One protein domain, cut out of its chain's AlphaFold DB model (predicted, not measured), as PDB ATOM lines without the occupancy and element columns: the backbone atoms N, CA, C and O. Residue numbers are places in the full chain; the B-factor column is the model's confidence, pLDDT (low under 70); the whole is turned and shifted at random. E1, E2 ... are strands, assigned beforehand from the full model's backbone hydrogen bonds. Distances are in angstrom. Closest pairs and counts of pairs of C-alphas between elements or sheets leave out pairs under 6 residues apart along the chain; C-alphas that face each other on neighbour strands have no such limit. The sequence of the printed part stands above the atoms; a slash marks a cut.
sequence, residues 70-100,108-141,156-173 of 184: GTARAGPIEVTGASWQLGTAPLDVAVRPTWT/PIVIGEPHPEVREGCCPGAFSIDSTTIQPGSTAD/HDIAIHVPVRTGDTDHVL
ATOM      1  N   GLY A  70      -1.029  16.937 -13.638       98.25
ATOM      2  CA  GLY A  70      -0.880  15.806 -12.722       98.25
ATOM      3  C   GLY A  70       0.500  15.694 -12.068       98.25
ATOM      4  O   GLY A  70       1.394  16.511 -12.285       98.25
ATOM      5  N   THR A  71       0.665  14.662 -11.244       98.56
ATOM      6  CA  THR A  71       1.928  14.335 -10.575       98.56
ATOM      7  C   THR A  71       2.121  12.826 -10.613       98.56
ATOM      8  O   THR A  71       1.185  12.090 -10.306       98.56
ATOM      9  N   ALA A  72       3.329  12.373 -10.938       98.62
ATOM     10  CA  ALA A  72       3.714  10.965 -10.891       98.62
ATOM     11  C   ALA A  72       4.894  10.767  -9.933       98.62
ATOM     12  O   ALA A  72       5.718  11.666  -9.735       98.62
ATOM     13  N   ARG A  73       4.947   9.588  -9.308       98.56
ATOM     14  CA  ARG A  73       5.990   9.195  -8.356       98.56
ATOM     15  C   ARG A  73       6.366   7.735  -8.553       98.56
ATOM     16  O   ARG A  73       5.486   6.906  -8.771       98.56
ATOM     17  N   ALA A  74       7.646   7.424  -8.377       98.19
ATOM     18  CA  ALA A  74       8.147   6.056  -8.309       98.19
ATOM     19  C   ALA A  74       9.386   6.014  -7.400       98.19
ATOM     20  O   ALA A  74      10.415   6.606  -7.708       98.19
ATOM     21  N   GLY A  75       9.293   5.377  -6.232       96.88
ATOM     22  CA  GLY A  75      10.356   5.499  -5.227       96.88
ATOM     23  C   GLY A  75      10.609   6.974  -4.855       96.88
ATOM     24  O   GLY A  75       9.642   7.693  -4.592       96.88
ATOM     25  N   PRO A  76      11.870   7.450  -4.832       97.62
ATOM     26  CA  PRO A  76      12.192   8.839  -4.509       97.62
ATOM     27  C   PRO A  76      12.087   9.807  -5.704       97.62
ATOM     28  O   PRO A  76      12.365  10.993  -5.515       97.62
ATOM     29  N   ILE A  77      11.708   9.361  -6.913       98.44
ATOM     30  CA  ILE A  77      11.493  10.274  -8.046       98.44
ATOM     31  C   ILE A  77      10.082  10.877  -8.019       98.44
ATOM     32  O   ILE A  77       9.095  10.180  -7.769       98.44
ATOM     33  N   GLU A  78       9.984  12.176  -8.293       98.75
ATOM     34  CA  GLU A  78       8.731  12.917  -8.445       98.75
ATOM     35  C   GLU A  78       8.766  13.783  -9.709       98.75
ATOM     36  O   GLU A  78       9.763  14.455  -9.979       98.75
ATOM     37  N   VAL A  79       7.654  13.809 -10.446       98.88
ATOM     38  CA  VAL A  79       7.433  14.705 -11.590       98.88
ATOM     39  C   VAL A  79       6.098  15.418 -11.413       98.88
ATOM     40  O   VAL A  79       5.057  14.770 -11.309       98.88
ATOM     41  N   THR A  80       6.116  16.753 -11.404       98.50
ATOM     42  CA  THR A  80       4.906  17.578 -11.563       98.50
ATOM     43  C   THR A  80       4.712  17.876 -13.047       98.50
ATOM     44  O   THR A  80       5.682  18.157 -13.741       98.50
ATOM     45  N   GLY A  81       3.477  17.798 -13.539       98.25
ATOM     46  CA  GLY A  81       3.197  17.819 -14.973       98.25
ATOM     47  C   GLY A  81       3.466  16.470 -15.647       98.25
ATOM     48  O   GLY A  81       3.965  16.429 -16.763       98.25
ATOM     49  N   ALA A  82       3.181  15.355 -14.972       98.56
ATOM     50  CA  ALA A  82       3.493  14.014 -15.478       98.56
ATOM     51  C   ALA A  82       2.750  13.629 -16.774       98.56
ATOM     52  O   ALA A  82       3.211  12.754 -17.507       98.56
ATOM     53  N   SER A  83       1.630  14.286 -17.078       98.62
ATOM     54  CA  SER A  83       0.822  14.026 -18.269       98.62
ATOM     55  C   SER A  83       0.722  15.268 -19.148       98.62
ATOM     56  O   SER A  83       0.075  16.249 -18.767       98.62
ATOM     57  N   TRP A  84       1.333  15.215 -20.331       98.50
ATOM     58  CA  TRP A  84       1.199  16.237 -21.363       98.50
ATOM     59  C   TRP A  84      -0.083  16.043 -22.169       98.50
ATOM     60  O   TRP A  84      -0.385  14.954 -22.658       98.50
ATOM     61  N   GLN A  85      -0.824  17.133 -22.329       98.12
ATOM     62  CA  GLN A  85      -1.971  17.230 -23.222       98.12
ATOM     63  C   GLN A  85      -1.631  18.279 -24.269       98.12
ATOM     64  O   GLN A  85      -1.746  19.474 -24.005       98.12
ATOM     65  N   LEU A  86      -1.178  17.831 -25.437       96.75
ATOM     66  CA  LEU A  86      -0.734  18.707 -26.522       96.75
ATOM     67  C   LEU A  86      -1.902  19.471 -27.160       96.75
ATOM     68  O   LEU A  86      -1.705  20.514 -27.778       96.75
ATOM     69  N   GLY A  87      -3.127  18.958 -27.015       95.56
ATOM     70  CA  GLY A  87      -4.276  19.445 -27.767       95.56
ATOM     71  C   GLY A  87      -4.102  19.092 -29.240       95.56
ATOM     72  O   GLY A  87      -3.973  17.917 -29.573       95.56
ATOM     73  N   THR A  88      -4.087  20.101 -30.108       94.69
ATOM     74  CA  THR A  88      -3.823  19.928 -31.540       94.69
ATOM     75  C   THR A  88      -2.396  20.348 -31.873       94.69
ATOM     76  O   THR A  88      -1.987  21.453 -31.525       94.69
ATOM     77  N   ALA A  89      -1.672  19.488 -32.587       94.00
ATOM     78  CA  ALA A  89      -0.349  19.773 -33.130       94.00
ATOM     79  C   ALA A  89      -0.372  19.669 -34.670       94.00
ATOM     80  O   ALA A  89      -1.092  18.820 -35.209       94.00
ATOM     81  N   PRO A  90       0.375  20.519 -35.395       94.38
ATOM     82  CA  PRO A  90       0.450  20.415 -36.845       94.38
ATOM     83  C   PRO A  90       1.235  19.170 -37.283       94.38
ATOM     84  O   PRO A  90       2.054  18.638 -36.530       94.38
ATOM     85  N   LEU A  91       0.985  18.713 -38.512       94.56
ATOM     86  CA  LEU A  91       1.855  17.749 -39.189       94.56
ATOM     87  C   LEU A  91       3.160  18.403 -39.661       94.56
ATOM     88  O   LEU A  91       3.275  19.626 -39.716       94.56
ATOM     89  N   ASP A  92       4.121  17.557 -40.036       94.56
ATOM     90  CA  ASP A  92       5.408  17.909 -40.652       94.56
ATOM     91  C   ASP A  92       6.279  18.849 -39.793       94.56
ATOM     92  O   ASP A  92       7.188  19.522 -40.283       94.56
ATOM     93  N   VAL A  93       6.029  18.847 -38.483       94.44
ATOM     94  CA  VAL A  93       6.842  19.489 -37.449       94.44
ATOM     95  C   VAL A  93       7.124  18.501 -36.320       94.44
ATOM     96  O   VAL A  93       6.445  17.481 -36.169       94.44
ATOM     97  N   ALA A  94       8.105  18.830 -35.487       95.19
ATOM     98  CA  ALA A  94       8.372  18.135 -34.241       95.19
ATOM     99  C   ALA A  94       7.949  18.965 -33.027       95.19
ATOM    100  O   ALA A  94       8.204  20.165 -32.955       95.19
ATOM    101  N   VAL A  95       7.349  18.299 -32.046       96.06
ATOM    102  CA  VAL A  95       7.100  18.824 -30.698       96.06
ATOM    103  C   VAL A  95       7.909  18.008 -29.696       96.06
ATOM    104  O   VAL A  95       8.211  16.836 -29.937       96.06
ATOM    105  N   ARG A  96       8.265  18.607 -28.558       96.88
ATOM    106  CA  ARG A  96       9.093  17.951 -27.541       96.88
ATOM    107  C   ARG A  96       8.562  18.229 -26.136       96.88
ATOM    108  O   ARG A  96       9.036  19.159 -25.479       96.88
ATOM    109  N   PRO A  97       7.538  17.498 -25.664       97.50
ATOM    110  CA  PRO A  97       7.206  17.491 -24.246       97.50
ATOM    111  C   PRO A  97       8.449  17.184 -23.409       97.50
ATOM    112  O   PRO A  97       9.194  16.242 -23.692       97.50
ATOM    113  N   THR A  98       8.642  17.996 -22.373       98.25
ATOM    114  CA  THR A  98       9.735  17.860 -21.413       98.25
ATOM    115  C   THR A  98       9.152  17.674 -20.020       98.25
ATOM    116  O   THR A  98       8.179  18.334 -19.647       98.25
ATOM    117  N   TRP A  99       9.751  16.779 -19.245       98.75
ATOM    118  CA  TRP A  99       9.455  16.569 -17.835       98.75
ATOM    119  C   TRP A  99      10.696  16.853 -17.005       98.75
ATOM    120  O   TRP A  99      11.778  16.382 -17.342       98.75
ATOM    121  N   THR A 100      10.514  17.539 -15.879       98.75
ATOM    122  CA  THR A 100      11.568  17.714 -14.877       98.75
ATOM    123  C   THR A 100      11.436  16.636 -13.806       98.75
ATOM    124  O   THR A 100      10.497  16.624 -13.007       98.75
ATOM    125  N   PRO A 108      21.434   9.200  -4.209       98.50
ATOM    126  CA  PRO A 108      21.422   9.384  -5.653       98.50
ATOM    127  C   PRO A 108      20.527   8.348  -6.336       98.50
ATOM    128  O   PRO A 108      20.487   7.181  -5.939       98.50
ATOM    129  N   ILE A 109      19.857   8.765  -7.408       98.50
ATOM    130  CA  ILE A 109      19.101   7.861  -8.278       98.50
ATOM    131  C   ILE A 109      19.740   7.762  -9.650       98.50
ATOM    132  O   ILE A 109      20.309   8.734 -10.145       98.50
ATOM    133  N   VAL A 110      19.604   6.591 -10.266       98.62
ATOM    134  CA  VAL A 110      20.041   6.331 -11.638       98.62
ATOM    135  C   VAL A 110      18.811   6.133 -12.513       98.62
ATOM    136  O   VAL A 110      17.945   5.319 -12.194       98.62
ATOM    137  N   ILE A 111      18.743   6.880 -13.608       98.50
ATOM    138  CA  ILE A 111      17.706   6.777 -14.630       98.50
ATOM    139  C   ILE A 111      18.188   5.796 -15.700       98.50
ATOM    140  O   ILE A 111      19.284   5.948 -16.245       98.50
ATOM    141  N   GLY A 112      17.395   4.758 -15.953       98.31
ATOM    142  CA  GLY A 112      17.618   3.821 -17.049       98.31
ATOM    143  C   GLY A 112      17.051   4.336 -18.371       98.31
ATOM    144  O   GLY A 112      16.462   5.412 -18.426       98.31
ATOM    145  N   GLU A 113      17.208   3.543 -19.429       98.25
ATOM    146  CA  GLU A 113      16.699   3.881 -20.762       98.25
ATOM    147  C   GLU A 113      15.158   3.970 -20.752       98.25
ATOM    148  O   GLU A 113      14.495   2.958 -20.471       98.25
ATOM    149  N   PRO A 114      14.566   5.144 -21.039       98.38
ATOM    150  CA  PRO A 114      13.123   5.277 -21.177       98.38
ATOM    151  C   PRO A 114      12.618   4.491 -22.385       98.38
ATOM    152  O   PRO A 114      13.296   4.401 -23.408       98.38
ATOM    153  N   HIS A 115      11.404   3.954 -22.298       97.81
ATOM    154  CA  HIS A 115      10.760   3.327 -23.447       97.81
ATOM    155  C   HIS A 115       9.289   3.727 -23.567       97.81
ATOM    156  O   HIS A 115       8.609   3.910 -22.554       97.81
ATOM    157  N   PRO A 116       8.781   3.861 -24.801       98.06
ATOM    158  CA  PRO A 116       7.407   4.248 -25.048       98.06
ATOM    159  C   PRO A 116       6.499   3.015 -25.143       98.06
ATOM    160  O   PRO A 116       6.869   1.979 -25.698       98.06
ATOM    161  N   GLU A 117       5.271   3.160 -24.668       98.06
ATOM    162  CA  GLU A 117       4.151   2.261 -24.918       98.06
ATOM    163  C   GLU A 117       3.092   3.034 -25.705       98.06
ATOM    164  O   GLU A 117       2.464   3.957 -25.187       98.06
ATOM    165  N   VAL A 118       2.893   2.661 -26.968       98.00
ATOM    166  CA  VAL A 118       1.840   3.253 -27.801       98.00
ATOM    167  C   VAL A 118       0.507   2.612 -27.429       98.00
ATOM    168  O   VAL A 118       0.303   1.422 -27.669       98.00
ATOM    169  N   ARG A 119      -0.394   3.406 -26.850       97.81
ATOM    170  CA  ARG A 119      -1.762   2.995 -26.497       97.81
ATOM    171  C   ARG A 119      -2.730   3.273 -27.642       97.81
ATOM    172  O   ARG A 119      -3.594   2.448 -27.924       97.81
ATOM    173  N   GLU A 120      -2.538   4.397 -28.329       97.62
ATOM    174  CA  GLU A 120      -3.265   4.775 -29.541       97.62
ATOM    175  C   GLU A 120      -2.376   5.613 -30.475       97.62
ATOM    176  O   GLU A 120      -1.479   6.326 -30.020       97.62
ATOM    177  N   GLY A 121      -2.621   5.522 -31.784       93.88
ATOM    178  CA  GLY A 121      -1.815   6.182 -32.811       93.88
ATOM    179  C   GLY A 121      -0.553   5.390 -33.166       93.88
ATOM    180  O   GLY A 121      -0.551   4.156 -33.154       93.88
ATOM    181  N   CYS A 122       0.523   6.084 -33.535       88.94
ATOM    182  CA  CYS A 122       1.785   5.458 -33.923       88.94
ATOM    183  C   CYS A 122       3.023   6.313 -33.592       88.94
ATOM    184  O   CYS A 122       2.923   7.434 -33.112       88.94
ATOM    185  N   CYS A 123       4.200   5.736 -33.857       84.31
ATOM    186  CA  CYS A 123       5.487   6.423 -34.020       84.31
ATOM    187  C   CYS A 123       5.999   7.238 -32.820       84.31
ATOM    188  O   CYS A 123       6.045   8.468 -32.864       84.31
ATOM    189  N   PRO A 124       6.474   6.557 -31.765       87.12
ATOM    190  CA  PRO A 124       7.235   7.232 -30.728       87.12
ATOM    191  C   PRO A 124       8.564   7.755 -31.293       87.12
ATOM    192  O   PRO A 124       9.226   7.060 -32.068       87.12
ATOM    193  N   GLY A 125       8.960   8.967 -30.904       88.19
ATOM    194  CA  GLY A 125      10.242   9.537 -31.309       88.19
ATOM    195  C   GLY A 125      11.367   9.264 -30.313       88.19
ATOM    196  O   GLY A 125      11.316   8.341 -29.499       88.19
ATOM    197  N   ALA A 126      12.430  10.058 -30.427       92.81
ATOM    198  CA  ALA A 126      13.627   9.907 -29.613       92.81
ATOM    199  C   ALA A 126      13.451  10.507 -28.209       92.81
ATOM    200  O   ALA A 126      12.733  11.491 -28.019       92.81
ATOM    201  N   PHE A 127      14.176   9.943 -27.242       96.88
ATOM    202  CA  PHE A 127      14.341  10.531 -25.917       96.88
ATOM    203  C   PHE A 127      15.626  11.350 -25.838       96.88
ATOM    204  O   PHE A 127      16.639  11.019 -26.454       96.88
ATOM    205  N   SER A 128      15.598  12.393 -25.016       96.19
ATOM    206  CA  SER A 128      16.783  13.136 -24.594       96.19
ATOM    207  C   SER A 128      16.753  13.300 -23.083       96.19
ATOM    208  O   SER A 128      15.737  13.741 -22.558       96.19
ATOM    209  N   ILE A 129      17.846  12.994 -22.391       97.38
ATOM    210  CA  ILE A 129      17.979  13.245 -20.954       97.38
ATOM    211  C   ILE A 129      19.296  13.968 -20.684       97.38
ATOM    212  O   ILE A 129      20.332  13.589 -21.232       97.38
ATOM    213  N   ASP A 130      19.260  15.026 -19.878       96.75
ATOM    214  CA  ASP A 130      20.447  15.836 -19.577       96.75
ATOM    215  C   ASP A 130      21.398  15.163 -18.568       96.75
ATOM    216  O   ASP A 130      22.614  15.354 -18.632       96.75
ATOM    217  N   SER A 131      20.868  14.322 -17.676       97.88
ATOM    218  CA  SER A 131      21.635  13.501 -16.743       97.88
ATOM    219  C   SER A 131      20.931  12.187 -16.410       97.88
ATOM    220  O   SER A 131      19.781  12.160 -15.979       97.88
ATOM    221  N   THR A 132      21.662  11.075 -16.498       98.12
ATOM    222  CA  THR A 132      21.180   9.752 -16.062       98.12
ATOM    223  C   THR A 132      21.392   9.496 -14.572       98.12
ATOM    224  O   THR A 132      21.017   8.443 -14.068       98.12
ATOM    225  N   THR A 133      22.000  10.428 -13.835       98.50
ATOM    226  CA  THR A 133      22.149  10.339 -12.375       98.50
ATOM    227  C   THR A 133      21.666  11.627 -11.726       98.50
ATOM    228  O   THR A 133      22.189  12.705 -12.011       98.50
ATOM    229  N   ILE A 134      20.700  11.522 -10.814       98.62
ATOM    230  CA  ILE A 134      20.105  12.679 -10.138       98.62
ATOM    231  C   ILE A 134      20.480  12.633  -8.658       98.62
ATOM    232  O   ILE A 134      20.084  11.727  -7.920       98.62
ATOM    233  N   GLN A 135      21.264  13.615  -8.219       98.62
ATOM    234  CA  GLN A 135      21.665  13.755  -6.818       98.62
ATOM    235  C   GLN A 135      20.464  14.106  -5.922       98.62
ATOM    236  O   GLN A 135      19.472  14.645  -6.420       98.62
ATOM    237  N   PRO A 136      20.531  13.834  -4.604       98.69
ATOM    238  CA  PRO A 136      19.487  14.226  -3.657       98.69
ATOM    239  C   PRO A 136      19.111  15.707  -3.778       98.69
ATOM    240  O   PRO A 136      19.971  16.587  -3.720       98.69
ATOM    241  N   GLY A 137      17.820  15.994  -3.956       98.44
ATOM    242  CA  GLY A 137      17.293  17.353  -4.109       98.44
ATOM    243  C   GLY A 137      17.521  18.005  -5.480       98.44
ATOM    244  O   GLY A 137      16.982  19.087  -5.709       98.44
ATOM    245  N   SER A 138      18.280  17.375  -6.382       98.69
ATOM    246  CA  SER A 138      18.529  17.862  -7.745       98.69
ATOM    247  C   SER A 138      17.458  17.409  -8.743       98.69
ATOM    248  O   SER A 138      16.556  16.627  -8.416       98.69
ATOM    249  N   THR A 139      17.571  17.921  -9.969       98.75
ATOM    250  CA  THR A 139      16.680  17.616 -11.088       98.75
ATOM    251  C   THR A 139      17.453  17.162 -12.322       98.75
ATOM    252  O   THR A 139      18.650  17.428 -12.431       98.75
ATOM    253  N   ALA A 140      16.750  16.487 -13.225       98.56
ATOM    254  CA  ALA A 140      17.151  16.236 -14.606       98.56
ATOM    255  C   ALA A 140      15.933  16.441 -15.513       98.56
ATOM    256  O   ALA A 140      14.808  16.173 -15.087       98.56
ATOM    257  N   ASP A 141      16.151  16.885 -16.742       98.62
ATOM    258  CA  ASP A 141      15.095  17.056 -17.732       98.62
ATOM    259  C   ASP A 141      15.097  15.892 -18.731       98.62
ATOM    260  O   ASP A 141      16.121  15.553 -19.327       98.62
ATOM    261  N   HIS A 156      -3.187  10.471 -30.728       98.00
ATOM    262  CA  HIS A 156      -2.059   9.731 -30.193       98.00
ATOM    263  C   HIS A 156      -2.146   9.712 -28.666       98.00
ATOM    264  O   HIS A 156      -2.344  10.755 -28.041       98.00
ATOM    265  N   ASP A 157      -1.962   8.530 -28.081       98.00
ATOM    266  CA  ASP A 157      -1.823   8.309 -26.639       98.00
ATOM    267  C   ASP A 157      -0.618   7.400 -26.403       98.00
ATOM    268  O   ASP A 157      -0.578   6.253 -26.862       98.00
ATOM    269  N   ILE A 158       0.394   7.943 -25.730       98.50
ATOM    270  CA  ILE A 158       1.665   7.268 -25.494       98.50
ATOM    271  C   ILE A 158       2.007   7.371 -24.010       98.50
ATOM    272  O   ILE A 158       2.122   8.466 -23.452       98.50
ATOM    273  N   ALA A 159       2.229   6.215 -23.386       98.50
ATOM    274  CA  ALA A 159       2.871   6.128 -22.082       98.50
ATOM    275  C   ALA A 159       4.389   6.091 -22.256       98.50
ATOM    276  O   ALA A 159       4.901   5.489 -23.198       98.50
ATOM    277  N   ILE A 160       5.120   6.689 -21.325       98.69
ATOM    278  CA  ILE A 160       6.572   6.600 -21.249       98.69
ATOM    279  C   ILE A 160       6.915   5.933 -19.926       98.69
ATOM    280  O   ILE A 160       6.598   6.454 -18.858       98.69
ATOM    281  N   HIS A 161       7.598   4.800 -20.006       98.69
ATOM    282  CA  HIS A 161       8.088   4.058 -18.855       98.69
ATOM    283  C   HIS A 161       9.559   4.389 -18.643       98.69
ATOM    284  O   HIS A 161      10.405   4.092 -19.487       98.69
ATOM    285  N   VAL A 162       9.866   5.010 -17.508       98.75
ATOM    286  CA  VAL A 162      11.214   5.431 -17.126       98.75
ATOM    287  C   VAL A 162      11.702   4.529 -15.991       98.75
ATOM    288  O   VAL A 162      11.225   4.658 -14.859       98.75
ATOM    289  N   PRO A 163      12.640   3.602 -16.250       98.69
ATOM    290  CA  PRO A 163      13.266   2.824 -15.190       98.69
ATOM    291  C   PRO A 163      14.061   3.735 -14.252       98.69
ATOM    292  O   PRO A 163      14.843   4.575 -14.698       98.69
ATOM    293  N   VAL A 164      13.895   3.550 -12.946       98.50
ATOM    294  CA  VAL A 164      14.599   4.315 -11.911       98.50
ATOM    295  C   VAL A 164      15.180   3.351 -10.891       98.50
ATOM    296  O   VAL A 164      14.464   2.505 -10.366       98.50
ATOM    297  N   ARG A 165      16.463   3.501 -10.569       98.50
ATOM    298  CA  ARG A 165      17.142   2.715  -9.536       98.50
ATOM    299  C   ARG A 165      17.576   3.593  -8.370       98.50
ATOM    300  O   ARG A 165      18.155   4.661  -8.571       98.50
ATOM    301  N   THR A 166      17.347   3.115  -7.151       97.31
ATOM    302  CA  THR A 166      17.844   3.717  -5.904       97.31
ATOM    303  C   THR A 166      18.461   2.623  -5.039       97.31
ATOM    304  O   THR A 166      17.759   1.720  -4.579       97.31
ATOM    305  N   GLY A 167      19.781   2.669  -4.841       94.56
ATOM    306  CA  GLY A 167      20.515   1.538  -4.263       94.56
ATOM    307  C   GLY A 167      20.282   0.263  -5.082       94.56
ATOM    308  O   GLY A 167      20.474   0.268  -6.296       94.56
ATOM    309  N   ASP A 168      19.802  -0.793  -4.421       95.12
ATOM    310  CA  ASP A 168      19.473  -2.086  -5.044       95.12
ATOM    311  C   ASP A 168      17.988  -2.228  -5.429       95.12
ATOM    312  O   ASP A 168      17.536  -3.314  -5.788       95.12
ATOM    313  N   THR A 169      17.196  -1.155  -5.313       97.81
ATOM    314  CA  THR A 169      15.757  -1.187  -5.608       97.81
ATOM    315  C   THR A 169      15.467  -0.566  -6.968       97.81
ATOM    316  O   THR A 169      15.869   0.568  -7.234       97.81
ATOM    317  N   ASP A 170      14.728  -1.303  -7.797       98.25
ATOM    318  CA  ASP A 170      14.228  -0.839  -9.088       98.25
ATOM    319  C   ASP A 170      12.771  -0.360  -8.976       98.25
ATOM    320  O   ASP A 170      11.926  -0.957  -8.302       98.25
ATOM    321  N   HIS A 171      12.480   0.723  -9.683       98.38
ATOM    322  CA  HIS A 171      11.177   1.350  -9.828       98.38
ATOM    323  C   HIS A 171      10.919   1.662 -11.306       98.38
ATOM    324  O   HIS A 171      11.849   1.743 -12.110       98.38
ATOM    325  N   VAL A 172       9.656   1.886 -11.662       98.69
ATOM    326  CA  VAL A 172       9.273   2.399 -12.982       98.69
ATOM    327  C   VAL A 172       8.369   3.601 -12.771       98.69
ATOM    328  O   VAL A 172       7.331   3.492 -12.118       98.69
ATOM    329  N   LEU A 173       8.799   4.753 -13.276       98.81
ATOM    330  CA  LEU A 173       7.988   5.959 -13.353       98.81
ATOM    331  C   LEU A 173       7.231   5.948 -14.680       98.81
ATOM    332  O   LEU A 173       7.849   5.827 -15.732       98.81
TER     333      LEU A 173
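AT A GLANCE: This is residues 70 to 100, 108 to 141 and 156 to 173 of the 184 residues of an uncharacterized protein of Acidimicrobiaceae bacterium (UniProt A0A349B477). The domain is an elongated, loosely built sandwich of two sheets partly face to face: the hairpin of E1 and the long, bent E2 on one side, and on the other a strongly twisted sheet built along E8, with E4 and E5 on one side of E8 and E9 on the other. The short strands E3, E7 and E6 make a run that starts beside E2, and residues 87 to 93, of which 87 to 90 belong to E2, stick out. The 83 printed residues hold nine named strands, E1 to E9 in chain order, and no named helix; the class is all strand, and both sheets are antiparallel. The whole is only just compact, close to loose, with a radius of gyration of the C-alphas of 13.8 A and spans of 42 by 22 by 21 A.

HOW THE PARTS SIT: E1, residues 70 to 74, and E2, residues 77 to 90, form an antiparallel hairpin at 135 degrees, with N 72 and O 79 at 3.0 A. E2 bends by 65 degrees at residue 87. The closest C-alphas of E2 and E3, residues 98 to 100, are those of Val 79 and Thr 100, 6.1 A apart. The closest C-alphas of E3 and E7, residues 139 to 141, are those of Thr 100 and Asp 141, at 4.6 A. E6, residues 127 to 129, is near E3. E3, E6 and E7 pair with no named strand. In the branched sheet, E8, residues 156 to 166, is antiparallel to its three neighbours, and the pairing is staggered. E5, residues 115 to 120, has N 117 and O 159 at 2.8 A. E4, residues 109 to 111, has N 110 and O 165 at 2.9 A; its residues 109 to 110 also pair with residues 133 to 134, antiparallel. E9, residues 169 to 173, forms a hairpin with E8, with N 164 and O 171 at 2.9 A. The parts of the two sheets that face each other are 12.9 A centre to centre, their best planes 37 degrees apart. The closest C-alphas of E1 and E9 are those of Ala 74 and Leu 173, at 5.0 A.

IN THESE COORDINATES: E1 begins at C-alpha 70, (-0.880, 15.806, -12.722), and measures 14.0 A. E2 measures 32.5 A, E5 15.4 A, E8 32.0 A and E9 13.1 A. E8 begins at C-alpha 156, (-2.059, 9.731, -30.193), and E9 ends at C-alpha 173, (7.988, 5.959, -13.353).

THE WHOLE: The two C-alphas farthest apart, those of Pro 90 and Asp 168, are 43.4 A apart. Residues 101 to 107 and 142 to 155 are not printed; the C-alpha gaps across these cuts are 15.9 A and 22.4 A. Of the links that are printed whole, none is long. The mean pLDDT of the printed part is 97.1, and no printed residue is under 70.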